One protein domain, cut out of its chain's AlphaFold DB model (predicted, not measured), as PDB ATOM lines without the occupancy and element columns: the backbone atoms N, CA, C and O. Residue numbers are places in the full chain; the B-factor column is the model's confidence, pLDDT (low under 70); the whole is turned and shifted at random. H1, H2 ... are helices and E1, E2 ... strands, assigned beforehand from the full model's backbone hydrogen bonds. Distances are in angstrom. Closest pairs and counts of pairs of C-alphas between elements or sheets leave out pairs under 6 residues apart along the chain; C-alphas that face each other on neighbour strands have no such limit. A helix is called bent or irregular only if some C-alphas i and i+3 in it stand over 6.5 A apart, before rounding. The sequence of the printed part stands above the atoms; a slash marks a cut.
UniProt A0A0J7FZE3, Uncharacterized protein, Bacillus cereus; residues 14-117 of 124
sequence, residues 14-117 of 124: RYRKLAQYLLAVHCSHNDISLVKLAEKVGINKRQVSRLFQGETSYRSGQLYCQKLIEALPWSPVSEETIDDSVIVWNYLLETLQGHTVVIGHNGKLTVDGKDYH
ATOM      1  N   ARG A  14     -11.231 -29.971 149.485       92.19
ATOM      2  CA  ARG A  14     -11.366 -30.841 148.304       92.19
ATOM      3  C   ARG A  14     -12.122 -32.138 148.582       92.19
ATOM      4  O   ARG A  14     -12.798 -32.626 147.686       92.19
ATOM      5  N   TYR A  15     -12.028 -32.670 149.803       95.06
ATOM      6  CA  TYR A  15     -12.751 -33.884 150.204       95.06
ATOM      7  C   TYR A  15     -13.788 -33.641 151.305       95.06
ATOM      8  O   TYR A  15     -14.516 -34.563 151.677       95.06
ATOM      9  N   ARG A  16     -13.897 -32.405 151.811       95.69
ATOM     10  CA  ARG A  16     -14.825 -32.038 152.889       95.69
ATOM     11  C   ARG A  16     -16.270 -32.416 152.569       95.69
ATOM     12  O   ARG A  16     -16.921 -32.999 153.426       95.69
ATOM     13  N   LYS A  17     -16.732 -32.167 151.339       96.00
ATOM     14  CA  LYS A  17     -18.081 -32.531 150.864       96.00
ATOM     15  C   LYS A  17     -18.382 -34.019 151.078       96.00
ATOM     16  O   LYS A  17     -19.380 -34.383 151.688       96.00
ATOM     17  N   LEU A  18     -17.464 -34.881 150.644       97.06
ATOM     18  CA  LEU A  18     -17.605 -36.333 150.776       97.06
ATOM     19  C   LEU A  18     -17.564 -36.776 152.245       97.06
ATOM     20  O   LEU A  18     -18.317 -37.655 152.655       97.06
ATOM     21  N   ALA A  19     -16.709 -36.148 153.055       95.94
ATOM     22  CA  ALA A  19     -16.641 -36.418 154.486       95.94
ATOM     23  C   ALA A  19     -17.927 -35.982 155.218       95.94
ATOM     24  O   ALA A  19     -18.413 -36.712 156.081       95.94
ATOM     25  N   GLN A  20     -18.511 -34.836 154.855       95.62
ATOM     26  CA  GLN A  20     -19.795 -34.378 155.393       95.62
ATOM     27  C   GLN A  20     -20.923 -35.343 155.030       95.62
ATOM     28  O   GLN A  20     -21.681 -35.731 155.913       95.62
ATOM     29  N   TYR A  21     -20.979 -35.805 153.778       96.31
ATOM     30  CA  TYR A  21     -21.929 -36.837 153.364       96.31
ATOM     31  C   TYR A  21     -21.801 -38.109 154.214       96.31
ATOM     32  O   TYR A  21     -22.786 -38.601 154.759       96.31
ATOM     33  N   LEU A  22     -20.578 -38.603 154.412       95.38
ATOM     34  CA  LEU A  22     -20.323 -39.784 155.241       95.38
ATOM     35  C   LEU A  22     -20.737 -39.588 156.710       95.38
ATOM     36  O   LEU A  22     -21.260 -40.524 157.315       95.38
ATOM     37  N   LEU A  23     -20.548 -38.395 157.286       92.44
ATOM     38  CA  LEU A  23     -21.067 -38.081 158.624       92.44
ATOM     39  C   LEU A  23     -22.589 -38.027 158.652       92.44
ATOM     40  O   LEU A  23     -23.183 -38.589 159.568       92.44
ATOM     41  N   ALA A  24     -23.212 -37.391 157.660       92.06
ATOM     42  CA  ALA A  24     -24.662 -37.317 157.555       92.06
ATOM     43  C   ALA A  24     -25.268 -38.724 157.480       92.06
ATOM     44  O   ALA A  24     -26.197 -39.030 158.227       92.06
ATOM     45  N   VAL A  25     -24.677 -39.617 156.677       92.12
ATOM     46  CA  VAL A  25     -25.067 -41.031 156.603       92.12
ATOM     47  C   VAL A  25     -24.889 -41.720 157.956       92.12
ATOM     48  O   VAL A  25     -25.812 -42.370 158.440       92.12
ATOM     49  N   HIS A  26     -23.731 -41.545 158.595       89.19
ATOM     50  CA  HIS A  26     -23.433 -42.161 159.889       89.19
ATOM     51  C   HIS A  26     -24.397 -41.740 161.003       89.19
ATOM     52  O   HIS A  26     -24.716 -42.543 161.874       89.19
ATOM     53  N   CYS A  27     -24.838 -40.482 160.984       85.38
ATOM     54  CA  CYS A  27     -25.767 -39.946 161.975       85.38
ATOM     55  C   CYS A  27     -27.226 -40.305 161.650       85.38
ATOM     56  O   CYS A  27     -28.026 -40.499 162.563       85.38
ATOM     57  N   SER A  28     -27.584 -40.398 160.366       84.50
ATOM     58  CA  SER A  28     -28.974 -40.604 159.922       84.50
ATOM     59  C   SER A  28     -29.380 -42.082 159.839       84.50
ATOM     60  O   SER A  28     -30.561 -42.415 159.992       84.50
ATOM     61  N   HIS A  29     -28.425 -42.994 159.632       82.38
ATOM     62  CA  HIS A  29     -28.676 -44.428 159.467       82.38
ATOM     63  C   HIS A  29     -28.112 -45.235 160.643       82.38
ATOM     64  O   HIS A  29     -26.902 -45.359 160.809       82.38
ATOM     65  N   ASN A  30     -29.004 -45.816 161.456       70.12
ATOM     66  CA  ASN A  30     -28.645 -46.522 162.696       70.12
ATOM     67  C   ASN A  30     -27.751 -47.751 162.479       70.12
ATOM     68  O   ASN A  30     -27.023 -48.172 163.375       70.12
ATOM     69  N   ASP A  31     -27.853 -48.365 161.309       79.19
ATOM     70  CA  ASP A  31     -27.152 -49.577 160.910       79.19
ATOM     71  C   ASP A  31     -25.784 -49.289 160.268       79.19
ATOM     72  O   ASP A  31     -24.957 -50.199 160.130       79.19
ATOM     73  N   ILE A  32     -25.491 -48.024 159.946       85.56
ATOM     74  CA  ILE A  32     -24.255 -47.629 159.271       85.56
ATOM     75  C   ILE A  32     -23.254 -47.038 160.263       85.56
ATOM     76  O   ILE A  32     -23.313 -45.881 160.672       85.56
ATOM     77  N   SER A  33     -22.246 -47.840 160.608       87.00
ATOM     78  CA  SER A  33     -21.068 -47.383 161.348       87.00
ATOM     79  C   SER A  33     -19.910 -47.108 160.394       87.00
ATOM     80  O   SER A  33     -19.448 -48.029 159.720       87.00
ATOM     81  N   LEU A  34     -19.369 -45.884 160.403       89.31
ATOM     82  CA  LEU A  34     -18.191 -45.536 159.594       89.31
ATOM     83  C   LEU A  34     -16.978 -46.409 159.905       89.31
ATOM     84  O   LEU A  34     -16.218 -46.735 159.002       89.31
ATOM     85  N   VAL A  35     -16.802 -46.818 161.163       89.31
ATOM     86  CA  VAL A  35     -15.695 -47.702 161.552       89.31
ATOM     87  C   VAL A  35     -15.869 -49.086 160.927       89.31
ATOM     88  O   VAL A  35     -14.941 -49.581 160.298       89.31
ATOM     89  N   LYS A  36     -17.069 -49.678 161.021       90.38
ATOM     90  CA  LYS A  36     -17.349 -50.986 160.402       90.38
ATOM     91  C   LYS A  36     -17.265 -50.924 158.876       90.38
ATOM     92  O   LYS A  36     -16.805 -51.866 158.241       90.38
ATOM     93  N   LEU A  37     -17.718 -49.821 158.283       92.19
ATOM     94  CA  LEU A  37     -17.635 -49.586 156.843       92.19
ATOM     95  C   LEU A  37     -16.176 -49.476 156.384       92.19
ATOM     96  O   LEU A  37     -15.790 -50.104 155.405       92.19
ATOM     97  N   ALA A  38     -15.354 -48.744 157.138       93.50
ATOM     98  CA  ALA A  38     -13.924 -48.596 156.895       93.50
ATOM     99  C   ALA A  38     -13.178 -49.932 156.969       93.50
ATOM    100  O   ALA A  38     -12.372 -50.230 156.088       93.50
ATOM    101  N   GLU A  39     -13.491 -50.764 157.962       93.44
ATOM    102  CA  GLU A  39     -12.890 -52.092 158.113       93.44
ATOM    103  C   GLU A  39     -13.128 -52.974 156.878       93.44
ATOM    104  O   GLU A  39     -12.192 -53.624 156.412       93.44
ATOM    105  N   LYS A  40     -14.329 -52.926 156.276       93.69
ATOM    106  CA  LYS A  40     -14.649 -53.672 155.041       93.69
ATOM    107  C   LYS A  40     -13.768 -53.289 153.851       93.69
ATOM    108  O   LYS A  40     -13.522 -54.124 152.988       93.69
ATOM    109  N   VAL A  41     -13.290 -52.045 153.802       95.62
ATOM    110  CA  VAL A  41     -12.444 -51.526 152.712       95.62
ATOM    111  C   VAL A  41     -10.963 -51.422 153.092       95.62
ATOM    112  O   VAL A  41     -10.181 -50.773 152.392       95.62
ATOM    113  N   GLY A  42     -10.561 -52.058 154.198       95.00
ATOM    114  CA  GLY A  42      -9.170 -52.097 154.655       95.00
ATOM    115  C   GLY A  42      -8.664 -50.783 155.258       95.00
ATOM    116  O   GLY A  42      -7.457 -50.548 155.293       95.00
ATOM    117  N   ILE A  43      -9.565 -49.912 155.722       95.12
ATOM    118  CA  ILE A  43      -9.243 -48.668 156.425       95.12
ATOM    119  C   ILE A  43      -9.455 -48.903 157.924       95.12
ATOM    120  O   ILE A  43     -10.553 -49.203 158.380       95.12
ATOM    121  N   ASN A  44      -8.401 -48.761 158.723       91.94
ATOM    122  CA  ASN A  44      -8.491 -48.989 160.161       91.94
ATOM    123  C   ASN A  44      -9.103 -47.790 160.909       91.94
ATOM    124  O   ASN A  44      -9.081 -46.644 160.454       91.94
ATOM    125  N   LYS A  45      -9.585 -48.038 162.129       90.44
ATOM    126  CA  LYS A  45     -10.200 -47.020 162.998       90.44
ATOM    127  C   LYS A  45      -9.329 -45.775 163.217       90.44
ATOM    128  O   LYS A  45      -9.857 -44.669 163.310       90.44
ATOM    129  N   ARG A  46      -8.000 -45.923 163.298       91.56
ATOM    130  CA  ARG A  46      -7.082 -44.782 163.466       91.56
ATOM    131  C   ARG A  46      -7.050 -43.916 162.208       91.56
ATOM    132  O   ARG A  46      -7.013 -42.698 162.328       91.56
ATOM    133  N   GLN A  47      -7.100 -44.513 161.021       93.06
ATOM    134  CA  GLN A  47      -7.205 -43.778 159.758       93.06
ATOM    135  C   GLN A  47      -8.541 -43.035 159.653       93.06
ATOM    136  O   GLN A  47      -8.538 -41.878 159.252       93.06
ATOM    137  N   VAL A  48      -9.651 -43.641 160.092       91.94
ATOM    138  CA  VAL A  48     -10.956 -42.956 160.183       91.94
ATOM    139  C   VAL A  48     -10.886 -41.763 161.140       91.94
ATOM    140  O   VAL A  48     -11.302 -40.666 160.785       91.94
ATOM    141  N   SER A  49     -10.295 -41.944 162.325       90.94
ATOM    142  CA  SER A  49     -10.088 -40.852 163.289       90.94
ATOM    143  C   SER A  49      -9.314 -39.693 162.657       90.94
ATOM    144  O   SER A  49      -9.772 -38.554 162.647       90.94
ATOM    145  N   ARG A  50      -8.165 -39.997 162.045       92.56
ATOM    146  CA  ARG A  50      -7.313 -38.999 161.389       92.56
ATOM    147  C   ARG A  50      -7.993 -38.320 160.206       92.56
ATOM    148  O   ARG A  50      -7.683 -37.167 159.921       92.56
ATOM    149  N   LEU A  51      -8.882 -39.016 159.495       93.69
ATOM    150  CA  LEU A  51      -9.658 -38.446 158.395       93.69
ATOM    151  C   LEU A  51     -10.537 -37.311 158.916       93.69
ATOM    152  O   LEU A  51     -10.400 -36.178 158.469       93.69
ATOM    153  N   PHE A  52     -11.370 -37.595 159.916       92.12
ATOM    154  CA  PHE A  52     -12.324 -36.628 160.464       92.12
ATOM    155  C   PHE A  52     -11.694 -35.611 161.442       92.12
ATOM    156  O   PHE A  52     -12.329 -34.622 161.802       92.12
ATOM    157  N   GLN A  53     -10.428 -35.792 161.834       90.94
ATOM    158  CA  GLN A  53      -9.606 -34.790 162.533       90.94
ATOM    159  C   GLN A  53      -8.845 -33.843 161.593       90.94
ATOM    160  O   GLN A  53      -8.176 -32.935 162.073       90.94
ATOM    161  N   GLY A  54      -8.917 -34.031 160.269       90.94
ATOM    162  CA  GLY A  54      -8.146 -33.218 159.318       90.94
ATOM    163  C   GLY A  54      -6.644 -33.541 159.291       90.94
ATOM    164  O   GLY A  54      -5.867 -32.842 158.653       90.94
ATOM    165  N   GLU A  55      -6.220 -34.640 159.919       93.88
ATOM    166  CA  GLU A  55      -4.820 -35.094 159.998       93.88
ATOM    167  C   GLU A  55      -4.408 -35.993 158.815       93.88
ATOM    168  O   GLU A  55      -3.398 -36.714 158.862       93.88
ATOM    169  N   THR A  56      -5.233 -36.009 157.768       94.00
ATOM    170  CA  THR A  56      -5.078 -36.847 156.580       94.00
ATOM    171  C   THR A  56      -4.802 -35.974 155.366       94.00
ATOM    172  O   THR A  56      -5.509 -34.998 155.116       94.00
ATOM    173  N   SER A  57      -3.779 -36.345 154.589       94.12
ATOM    174  CA  SER A  57      -3.450 -35.644 153.343       94.12
ATOM    175  C   SER A  57      -4.642 -35.644 152.386       94.12
ATOM    176  O   SER A  57      -5.407 -36.607 152.362       94.12
ATOM    177  N   TYR A  58      -4.774 -34.617 151.544       94.00
ATOM    178  CA  TYR A  58      -5.909 -34.521 150.620       94.00
ATOM    179  C   TYR A  58      -6.056 -35.749 149.706       94.00
ATOM    180  O   TYR A  58      -7.170 -36.205 149.480       94.00
ATOM    181  N   ARG A  59      -4.942 -36.322 149.217       94.00
ATOM    182  CA  ARG A  59      -4.964 -37.509 148.343       94.00
ATOM    183  C   ARG A  59      -5.546 -38.713 149.074       94.00
ATOM    184  O   ARG A  59      -6.416 -39.394 148.547       94.00
ATOM    185  N   SER A  60      -5.071 -38.955 150.294       95.56
ATOM    186  CA  SER A  60      -5.570 -40.050 151.125       95.56
ATOM    187  C   SER A  60      -7.008 -39.800 151.569       95.56
ATOM    188  O   SER A  60      -7.801 -40.729 151.565       95.56
ATOM    189  N   GLY A  61      -7.356 -38.556 151.907       96.44
ATOM    190  CA  GLY A  61      -8.697 -38.172 152.338       96.44
ATOM    191  C   GLY A  61      -9.735 -38.400 151.246       96.44
ATOM    192  O   GLY A  61     -10.726 -39.084 151.489       96.44
ATOM    193  N   GLN A  62      -9.450 -37.928 150.029       96.75
ATOM    194  CA  GLN A  62     -10.277 -38.171 148.848       96.75
ATOM    195  C   GLN A  62     -10.470 -39.674 148.606       96.75
ATOM    196  O   GLN A  62     -11.602 -40.142 148.512       96.75
ATOM    197  N   LEU A  63      -9.368 -40.434 148.575       96.69
ATOM    198  CA  LEU A  63      -9.392 -41.878 148.338       96.69
ATOM    199  C   LEU A  63     -10.199 -42.625 149.406       96.69
ATOM    200  O   LEU A  63     -10.973 -43.521 149.083       96.69
ATOM    201  N   TYR A  64     -10.015 -42.284 150.682       97.25
ATOM    202  CA  TYR A  64     -10.748 -42.918 151.775       97.25
ATOM    203  C   TYR A  64     -12.237 -42.614 151.689       97.25
ATOM    204  O   TYR A  64     -13.038 -43.532 151.821       97.25
ATOM    205  N   CYS A  65     -12.614 -41.362 151.420       97.19
ATOM    206  CA  CYS A  65     -14.020 -41.005 151.278       97.19
ATOM    207  C   CYS A  65     -14.676 -41.753 150.112       97.19
ATOM    208  O   CYS A  65     -15.749 -42.317 150.291       97.19
ATOM    209  N   GLN A  66     -14.014 -41.822 148.954       96.44
ATOM    210  CA  GLN A  66     -14.514 -42.562 147.791       96.44
ATOM    211  C   GLN A  66     -14.726 -44.044 148.111       96.44
ATOM    212  O   GLN A  66     -15.834 -44.543 147.946       96.44
ATOM    213  N   LYS A  67     -13.719 -44.717 148.685       97.25
ATOM    214  CA  LYS A  67     -13.838 -46.126 149.094       97.25
ATOM    215  C   LYS A  67     -14.984 -46.366 150.074       97.25
ATOM    216  O   LYS A  67     -15.662 -47.382 149.991       97.25
ATOM    217  N   LEU A  68     -15.181 -45.455 151.027       97.06
ATOM    218  CA  LEU A  68     -16.270 -45.561 151.997       97.06
ATOM    219  C   LEU A  68     -17.637 -45.397 151.326       97.06
ATOM    220  O   LEU A  68     -18.537 -46.175 151.622       97.06
ATOM    221  N   ILE A  69     -17.785 -44.435 150.413       97.06
ATOM    222  CA  ILE A  69     -19.030 -44.213 149.662       97.06
ATOM    223  C   ILE A  69     -19.345 -45.418 148.769       97.06
ATOM    224  O   ILE A  69     -20.472 -45.904 148.774       97.06
ATOM    225  N   GLU A  70     -18.348 -45.951 148.063       96.44
ATOM    226  CA  GLU A  70     -18.491 -47.140 147.213       96.44
ATOM    227  C   GLU A  70     -18.906 -48.391 148.000       96.44
ATOM    228  O   GLU A  70     -19.561 -49.271 147.448       96.44
ATOM    229  N   ALA A  71     -18.555 -48.459 149.287       95.88
ATOM    230  CA  ALA A  71     -18.895 -49.568 150.174       95.88
ATOM    231  C   ALA A  71     -20.279 -49.452 150.830       95.88
ATOM    232  O   ALA A  71     -20.671 -50.352 151.585       95.88
ATOM    233  N   LEU A  72     -21.011 -48.356 150.599       95.44
ATOM    234  CA  LEU A  72     -22.359 -48.192 151.139       95.44
ATOM    235  C   LEU A  72     -23.312 -49.255 150.562       95.44
ATOM    236  O   LEU A  72     -23.187 -49.613 149.391       95.44
ATOM    237  N   PRO A  73     -24.301 -49.740 151.339       92.69
ATOM    238  CA  PRO A  73     -25.201 -50.810 150.890       92.69
ATOM    239  C   PRO A  73     -26.019 -50.474 149.639       92.69
ATOM    240  O   PRO A  73     -26.430 -51.375 148.916       92.69
ATOM    241  N   TRP A  74     -26.269 -49.186 149.408       91.56
ATOM    242  CA  TRP A  74     -27.037 -48.662 148.277       91.56
ATOM    243  C   TRP A  74     -26.152 -48.049 147.183       91.56
ATOM    244  O   TRP A  74     -26.654 -47.337 146.321       91.56
ATOM    245  N   SER A  75     -24.837 -48.283 147.229       90.81
ATOM    246  CA  SER A  75     -23.918 -47.890 146.157       90.81
ATOM    247  C   SER A  75     -24.365 -48.498 144.810       90.81
ATOM    248  O   SER A  75     -24.794 -49.657 144.791       90.81
ATOM    249  N   PRO A  76     -24.267 -47.769 143.679       93.75
ATOM    250  CA  PRO A  76     -23.611 -46.469 143.500       93.75
ATOM    251  C   PRO A  76     -24.429 -45.273 144.012       93.75
ATOM    252  O   PRO A  76     -25.651 -45.246 143.912       93.75
ATOM    253  N   VAL A  77     -23.732 -44.248 144.509       95.12
ATOM    254  CA  VAL A  77     -24.327 -42.974 144.948       95.12
ATOM    255  C   VAL A  77     -24.027 -41.894 143.907       95.12
ATOM    256  O   VAL A  77     -22.868 -41.722 143.526       95.12
ATOM    257  N   SER A  78     -25.049 -41.172 143.439       95.88
ATOM    258  CA  SER A  78     -24.861 -40.067 142.491       95.88
ATOM    259  C   SER A  78     -24.272 -38.826 143.168       95.88
ATOM    260  O   SER A  78     -24.441 -38.619 144.371       95.88
ATOM    261  N   GLU A  79     -23.606 -37.967 142.391       95.25
ATOM    262  CA  GLU A  79     -23.112 -36.683 142.905       95.25
ATOM    263  C   GLU A  79     -24.257 -35.784 143.396       95.25
ATOM    264  O   GLU A  79     -24.138 -35.191 144.461       95.25
ATOM    265  N   GLU A  80     -25.396 -35.783 142.699       96.81
ATOM    266  CA  GLU A  80     -26.612 -35.070 143.116       96.81
ATOM    267  C   GLU A  80     -27.097 -35.520 144.504       96.81
ATOM    268  O   GLU A  80     -27.348 -34.693 145.373       96.81
ATOM    269  N   THR A  81     -27.114 -36.833 144.777       95.94
ATOM    270  CA  THR A  81     -27.500 -37.355 146.102       95.94
ATOM    271  C   THR A  81     -26.541 -36.891 147.200       95.94
ATOM    272  O   THR A  81     -26.964 -36.611 148.324       95.94
ATOM    273  N   ILE A  82     -25.241 -36.833 146.895       97.06
ATOM    274  CA  ILE A  82     -24.224 -36.330 147.826       97.06
ATOM    275  C   ILE A  82     -24.473 -34.846 148.106       97.06
ATOM    276  O   ILE A  82     -24.474 -34.446 149.271       97.06
ATOM    277  N   ASP A  83     -24.703 -34.053 147.063       96.31
ATOM    278  CA  ASP A  83     -24.907 -32.610 147.161       96.31
ATOM    279  C   ASP A  83     -26.169 -32.277 147.966       96.31
ATOM    280  O   ASP A  83     -26.083 -31.537 148.950       96.31
ATOM    281  N   ASP A  84     -27.302 -32.904 147.647       96.12
ATOM    282  CA  ASP A  84     -28.568 -32.718 148.363       96.12
ATOM    283  C   ASP A  84     -28.443 -33.087 149.845       96.12
ATOM    284  O   ASP A  84     -28.875 -32.346 150.733       96.12
ATOM    285  N   SER A  85     -27.784 -34.211 150.135       94.88
ATOM    286  CA  SER A  85     -27.550 -34.652 151.512       94.88
ATOM    287  C   SER A  85     -26.700 -33.650 152.293       94.88
ATOM    288  O   SER A  85     -26.964 -33.396 153.469       94.88
ATOM    289  N   VAL A  86     -25.681 -33.064 151.656       95.12
ATOM    290  CA  VAL A  86     -24.816 -32.052 152.278       95.12
ATOM    291  C   VAL A  86     -25.566 -30.736 152.489       95.12
ATOM    292  O   VAL A  86     -25.367 -30.097 153.522       95.12
ATOM    293  N   ILE A  87     -26.457 -30.343 151.575       94.81
ATOM    294  CA  ILE A  87     -27.330 -29.171 151.750       94.81
ATOM    295  C   ILE A  87     -28.217 -29.354 152.983       94.81
ATOM    296  O   ILE A  87     -28.209 -28.502 153.873       94.81
ATOM    297  N   VAL A  88     -28.925 -30.483 153.079       93.69
ATOM    298  CA  VAL A  88     -29.794 -30.788 154.228       93.69
ATOM    299  C   VAL A  88     -28.989 -30.837 155.526       93.69
ATOM    300  O   VAL A  88     -29.410 -30.283 156.543       93.69
ATOM    301  N   TRP A  89     -27.807 -31.457 155.494       92.69
ATOM    302  CA  TRP A  89     -26.905 -31.516 156.639       92.69
ATOM    303  C   TRP A  89     -26.477 -30.123 157.112       92.69
ATOM    304  O   TRP A  89     -26.575 -29.817 158.300       92.69
ATOM    305  N   ASN A  90     -26.043 -29.255 156.197       92.06
ATOM    306  CA  ASN A  90     -25.628 -27.897 156.537       92.06
ATOM    307  C   ASN A  90     -26.801 -27.059 157.058       92.06
ATOM    308  O   ASN A  90     -26.629 -26.368 158.059       92.06
ATOM    309  N   TYR A  91     -27.991 -27.185 156.461       93.44
ATOM    310  CA  TYR A  91     -29.199 -26.523 156.955       93.44
ATOM    311  C   TYR A  91     -29.504 -26.927 158.402       93.44
ATOM    312  O   TYR A  91     -29.710 -26.075 159.265       93.44
ATOM    313  N   LEU A  92     -29.432 -28.224 158.721       89.19
ATOM    314  CA  LEU A  92     -29.586 -28.702 160.095       89.19
ATOM    315  C   LEU A  92     -28.542 -28.073 161.034       89.19
ATOM    316  O   LEU A  92     -28.891 -27.588 162.108       89.19
ATOM    317  N   LEU A  93     -27.274 -28.004 160.631       88.75
ATOM    318  CA  LEU A  93     -26.226 -27.375 161.443       88.75
ATOM    319  C   LEU A  93     -26.379 -25.856 161.600       88.75
ATOM    320  O   LEU A  93     -25.863 -25.296 162.570       88.75
ATOM    321  N   GLU A  94     -27.036 -25.175 160.666       90.50
ATOM    322  CA  GLU A  94     -27.409 -23.762 160.792       90.50
ATOM    323  C   GLU A  94     -28.535 -23.574 161.807       90.50
ATOM    324  O   GLU A  94     -28.438 -22.692 162.655       90.50
ATOM    325  N   THR A  95     -29.542 -24.452 161.816       88.62
ATOM    326  CA  THR A  95     -30.601 -24.402 162.846       88.62
ATOM    327  C   THR A  95     -30.072 -24.643 164.263       88.62
ATOM    328  O   THR A  95     -30.683 -24.206 165.233       88.62
ATOM    329  N   LEU A  96     -28.916 -25.305 164.382       85.75
ATOM    330  CA  LEU A  96     -28.216 -25.569 165.641       85.75
ATOM    331  C   LEU A  96     -27.115 -24.535 165.943       85.75
ATOM    332  O   LEU A  96     -26.290 -24.748 166.833       85.75
ATOM    333  N   GLN A  97     -27.057 -23.421 165.211       84.62
ATOM    334  CA  GLN A  97     -26.069 -22.375 165.460       84.62
ATOM    335  C   GLN A  97     -26.225 -21.793 166.873       84.62
ATOM    336  O   GLN A  97     -27.325 -21.515 167.337       84.62
ATOM    337  N   GLY A  98     -25.098 -21.600 167.565       83.31
ATOM    338  CA  GLY A  98     -25.077 -21.181 168.971       83.31
ATOM    339  C   GLY A  98     -25.081 -22.345 169.965       83.31
ATOM    340  O   GLY A  98     -24.799 -22.123 171.139       83.31
ATOM    341  N   HIS A  99     -25.297 -23.575 169.490       84.94
ATOM    342  CA  HIS A  99     -25.186 -24.786 170.292       84.94
ATOM    343  C   HIS A  99     -23.857 -25.515 170.045       84.94
ATOM    344  O   HIS A  99     -23.299 -25.512 168.944       84.94
ATOM    345  N   THR A 100     -23.351 -26.194 171.072       83.31
ATOM    346  CA  THR A 100     -22.186 -27.079 170.958       83.31
ATOM    347  C   THR A 100     -22.635 -28.435 170.438       83.31
ATOM    348  O   THR A 100     -23.230 -29.214 171.179       83.31
ATOM    349  N   VAL A 101     -22.324 -28.736 169.176       84.38
ATOM    350  CA  VAL A 101     -22.684 -30.009 168.535       84.38
ATOM    351  C   VAL A 101     -21.470 -30.930 168.442       84.38
ATOM    352  O   VAL A 101     -20.435 -30.559 167.886       84.38
ATOM    353  N   VAL A 102     -21.602 -32.152 168.958       83.31
ATOM    354  CA  VAL A 102     -20.559 -33.185 168.927       83.31
ATOM    355  C   VAL A 102     -21.137 -34.488 168.395       83.31
ATOM    356  O   VAL A 102     -22.191 -34.936 168.843       83.31
ATOM    357  N   ILE A 103     -20.416 -35.124 167.471       82.06
ATOM    358  CA  ILE A 103     -20.743 -36.469 166.989       82.06
ATOM    359  C   ILE A 103     -19.811 -37.480 167.651       82.06
ATOM    360  O   ILE A 103     -18.584 -37.370 167.554       82.06
ATOM    361  N   GLY A 104     -20.407 -38.464 168.323       74.31
ATOM    362  CA  GLY A 104     -19.717 -39.620 168.883       74.31
ATOM    363  C   GLY A 104     -19.400 -40.686 167.830       74.31
ATOM    364  O   GLY A 104     -19.965 -40.730 166.743       74.31
ATOM    365  N   HIS A 105     -18.516 -41.623 168.179       67.81
ATOM    366  CA  HIS A 105     -18.034 -42.682 167.274       67.81
ATOM    367  C   HIS A 105     -19.108 -43.673 166.776       67.81
ATOM    368  O   HIS A 105     -18.819 -44.545 165.957       67.81
ATOM    369  N   ASN A 106     -20.297 -43.640 167.369       68.69
ATOM    370  CA  ASN A 106     -21.457 -44.461 167.039       68.69
ATOM    371  C   ASN A 106     -22.528 -43.669 166.271       68.69
ATOM    372  O   ASN A 106     -23.648 -44.149 166.165       68.69
ATOM    373  N   GLY A 107     -22.211 -42.462 165.794       74.25
ATOM    374  CA  GLY A 107     -23.154 -41.583 165.098       74.25
ATOM    375  C   GLY A 107     -24.069 -40.817 166.049       74.25
ATOM    376  O   GLY A 107     -24.945 -40.082 165.609       74.25
ATOM    377  N   LYS A 108     -23.867 -40.963 167.366       80.12
ATOM    378  CA  LYS A 108     -24.647 -40.263 168.382       80.12
ATOM    379  C   LYS A 108     -24.384 -38.765 168.303       80.12
ATOM    380  O   LYS A 108     -23.245 -38.327 168.476       80.12
ATOM    381  N   LEU A 109     -25.448 -38.001 168.095       82.81
ATOM    382  CA  LEU A 109     -25.419 -36.550 168.108       82.81
ATOM    383  C   LEU A 109     -25.631 -36.051 169.541       82.81
ATOM    384  O   LEU A 109     -26.571 -36.461 170.219       82.81
ATOM    385  N   THR A 110     -24.759 -35.166 170.005       84.44
ATOM    386  CA  THR A 110     -24.900 -34.467 171.287       84.44
ATOM    387  C   THR A 110     -24.974 -32.974 171.007       84.44
ATOM    388  O   THR A 110     -24.124 -32.462 170.283       84.44
ATOM    389  N   VAL A 111     -25.964 -32.281 171.567       86.56
ATOM    390  CA  VAL A 111     -26.137 -30.825 171.445       86.56
ATOM    391  C   VAL A 111     -26.191 -30.239 172.854       86.56
ATOM    392  O   VAL A 111     -27.016 -30.657 173.662       86.56
ATOM    393  N   ASP A 112     -25.269 -29.335 173.186       86.38
ATOM    394  CA  ASP A 112     -25.091 -28.755 174.532       86.38
ATOM    395  C   ASP A 112     -24.993 -29.800 175.654       86.38
ATOM    396  O   ASP A 112     -25.557 -29.659 176.739       86.38
ATOM    397  N   GLY A 113     -24.303 -30.908 175.372       81.56
ATOM    398  CA  GLY A 113     -24.163 -32.021 176.314       81.56
ATOM    399  C   GLY A 113     -25.431 -32.863 176.494       81.56
ATOM    400  O   GLY A 113     -25.390 -33.846 177.230       81.56
ATOM    401  N   LYS A 114     -26.540 -32.524 175.821       83.12
ATOM    402  CA  LYS A 114     -27.735 -33.364 175.754       83.12
ATOM    403  C   LYS A 114     -27.629 -34.325 174.590       83.12
ATOM    404  O   LYS A 114     -27.324 -33.943 173.461       83.12
ATOM    405  N   ASP A 115     -27.923 -35.576 174.883       79.12
ATOM    406  CA  ASP A 115     -27.904 -36.639 173.902       79.12
ATOM    407  C   ASP A 115     -29.162 -36.588 173.047       79.12
ATOM    408  O   ASP A 115     -30.273 -36.817 173.527       79.12
ATOM    409  N   TYR A 116     -28.975 -36.356 171.756       72.50
ATOM    410  CA  TYR A 116     -30.013 -36.544 170.760       72.50
ATOM    411  C   TYR A 116     -29.837 -37.957 170.229       72.50
ATOM    412  O   TYR A 116     -29.254 -38.218 169.177       72.50
ATOM    413  N   HIS A 117     -30.298 -38.904 171.046       60.47
ATOM    414  CA  HIS A 117     -30.556 -40.242 170.556       60.47
ATOM    415  C   HIS A 117     -31.731 -40.173 169.589       60.47
ATOM    416  O   HIS A 117     -32.760 -39.561 169.878       60.47
TER     417      HIS A 117
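What this domain is: This is residues 14 to 117 of the 124 residues of an uncharacterized protein of Bacillus cereus (UniProt A0A0J7FZE3). Helix H1 runs through the middle of a helical body, with H4 packed on one side of it and the longest helix, H5, crossing it on the opposite side; the short helices H2 and H3 meet each other next to H4. A small antiparallel sheet of three short strands sits at the end away from H4, and H1 only grazes it with residues 23 to 28. The printed part has 104 residues, with five named helices followed by three named strands, sheet order E1 E2 E3, and the class is mostly helix. The whole is compact, with a radius of gyration of the C-alphas of 13.4 A, and spans 35 by 30 by 27 A.

How they stand to each other: Look first at the sheet, a meander, in which each strand is the antiparallel neighbour of the one before. E1, residues 101 to 103, and E2, residues 109 to 111, form a hairpin with N 110 and O 102 2.8 A apart. E2 and E3, residues 114 to 116, form another, with N 116 and O 109 2.9 A apart. From the sheet go to H1, residues 14 to 28: its closest C-alpha pair with E2 is Cys 27 and Leu 109, 7.0 A. H5, residues 79 to 95, touches H1 with residues 82 to 89 alone, closest at the C-alphas of Tyr 21 and Val 86, 5.7 A; at 71 degrees they are only just about perpendicular. H4, residues 58 to 70, touches H1 at the C-alphas of Tyr 15 and Gln 62, 5.1 A, the same way at a tilt of 37 degrees, only just steep. H4 and H5 are apart. H2, residues 34 to 40, touches H3, residues 45 to 52, closest at the C-alphas of Val 35 and Lys 45, 5.7 A, at a steep tilt of 51 degrees, opposite ways. H2 and H4 only just touch, with 3 pairs of C-alphas within 8 A, the closest being Ala 38 and Leu 68, 6.2 A; of H4, residue 68 alone takes part. In H2, H3, H4 and H5 every O i to N i+4 pair is within hydrogen-bond range; in H1, 10 of 11 are.

Where its parts are: Find C-alpha 14 at (-11.366, -30.841, 148.304); from there H1 runs 23.2 A, irregular, with C-alphas 14 and 17 7.4 A apart. H2 covers 10.0 A, H3 10.9 A and H4 18.1 A. H5 starts at C-alpha 79, (-23.112, -36.683, 142.905), and runs 24.6 A. E1, E2 and E3 measure 6.9, 6.7 and 6.3 A, and E3 ends at C-alpha 116, (-30.013, -36.544, 170.760).

The domain as a whole: The two C-alphas farthest apart are those of Gly 42 and Gly 98, 37.6 A. The printed part has no cut and no long link. Look for low confidence, pLDDT under 70, at residues 105 to 106 and 117; the mean of the printed part is 90.1.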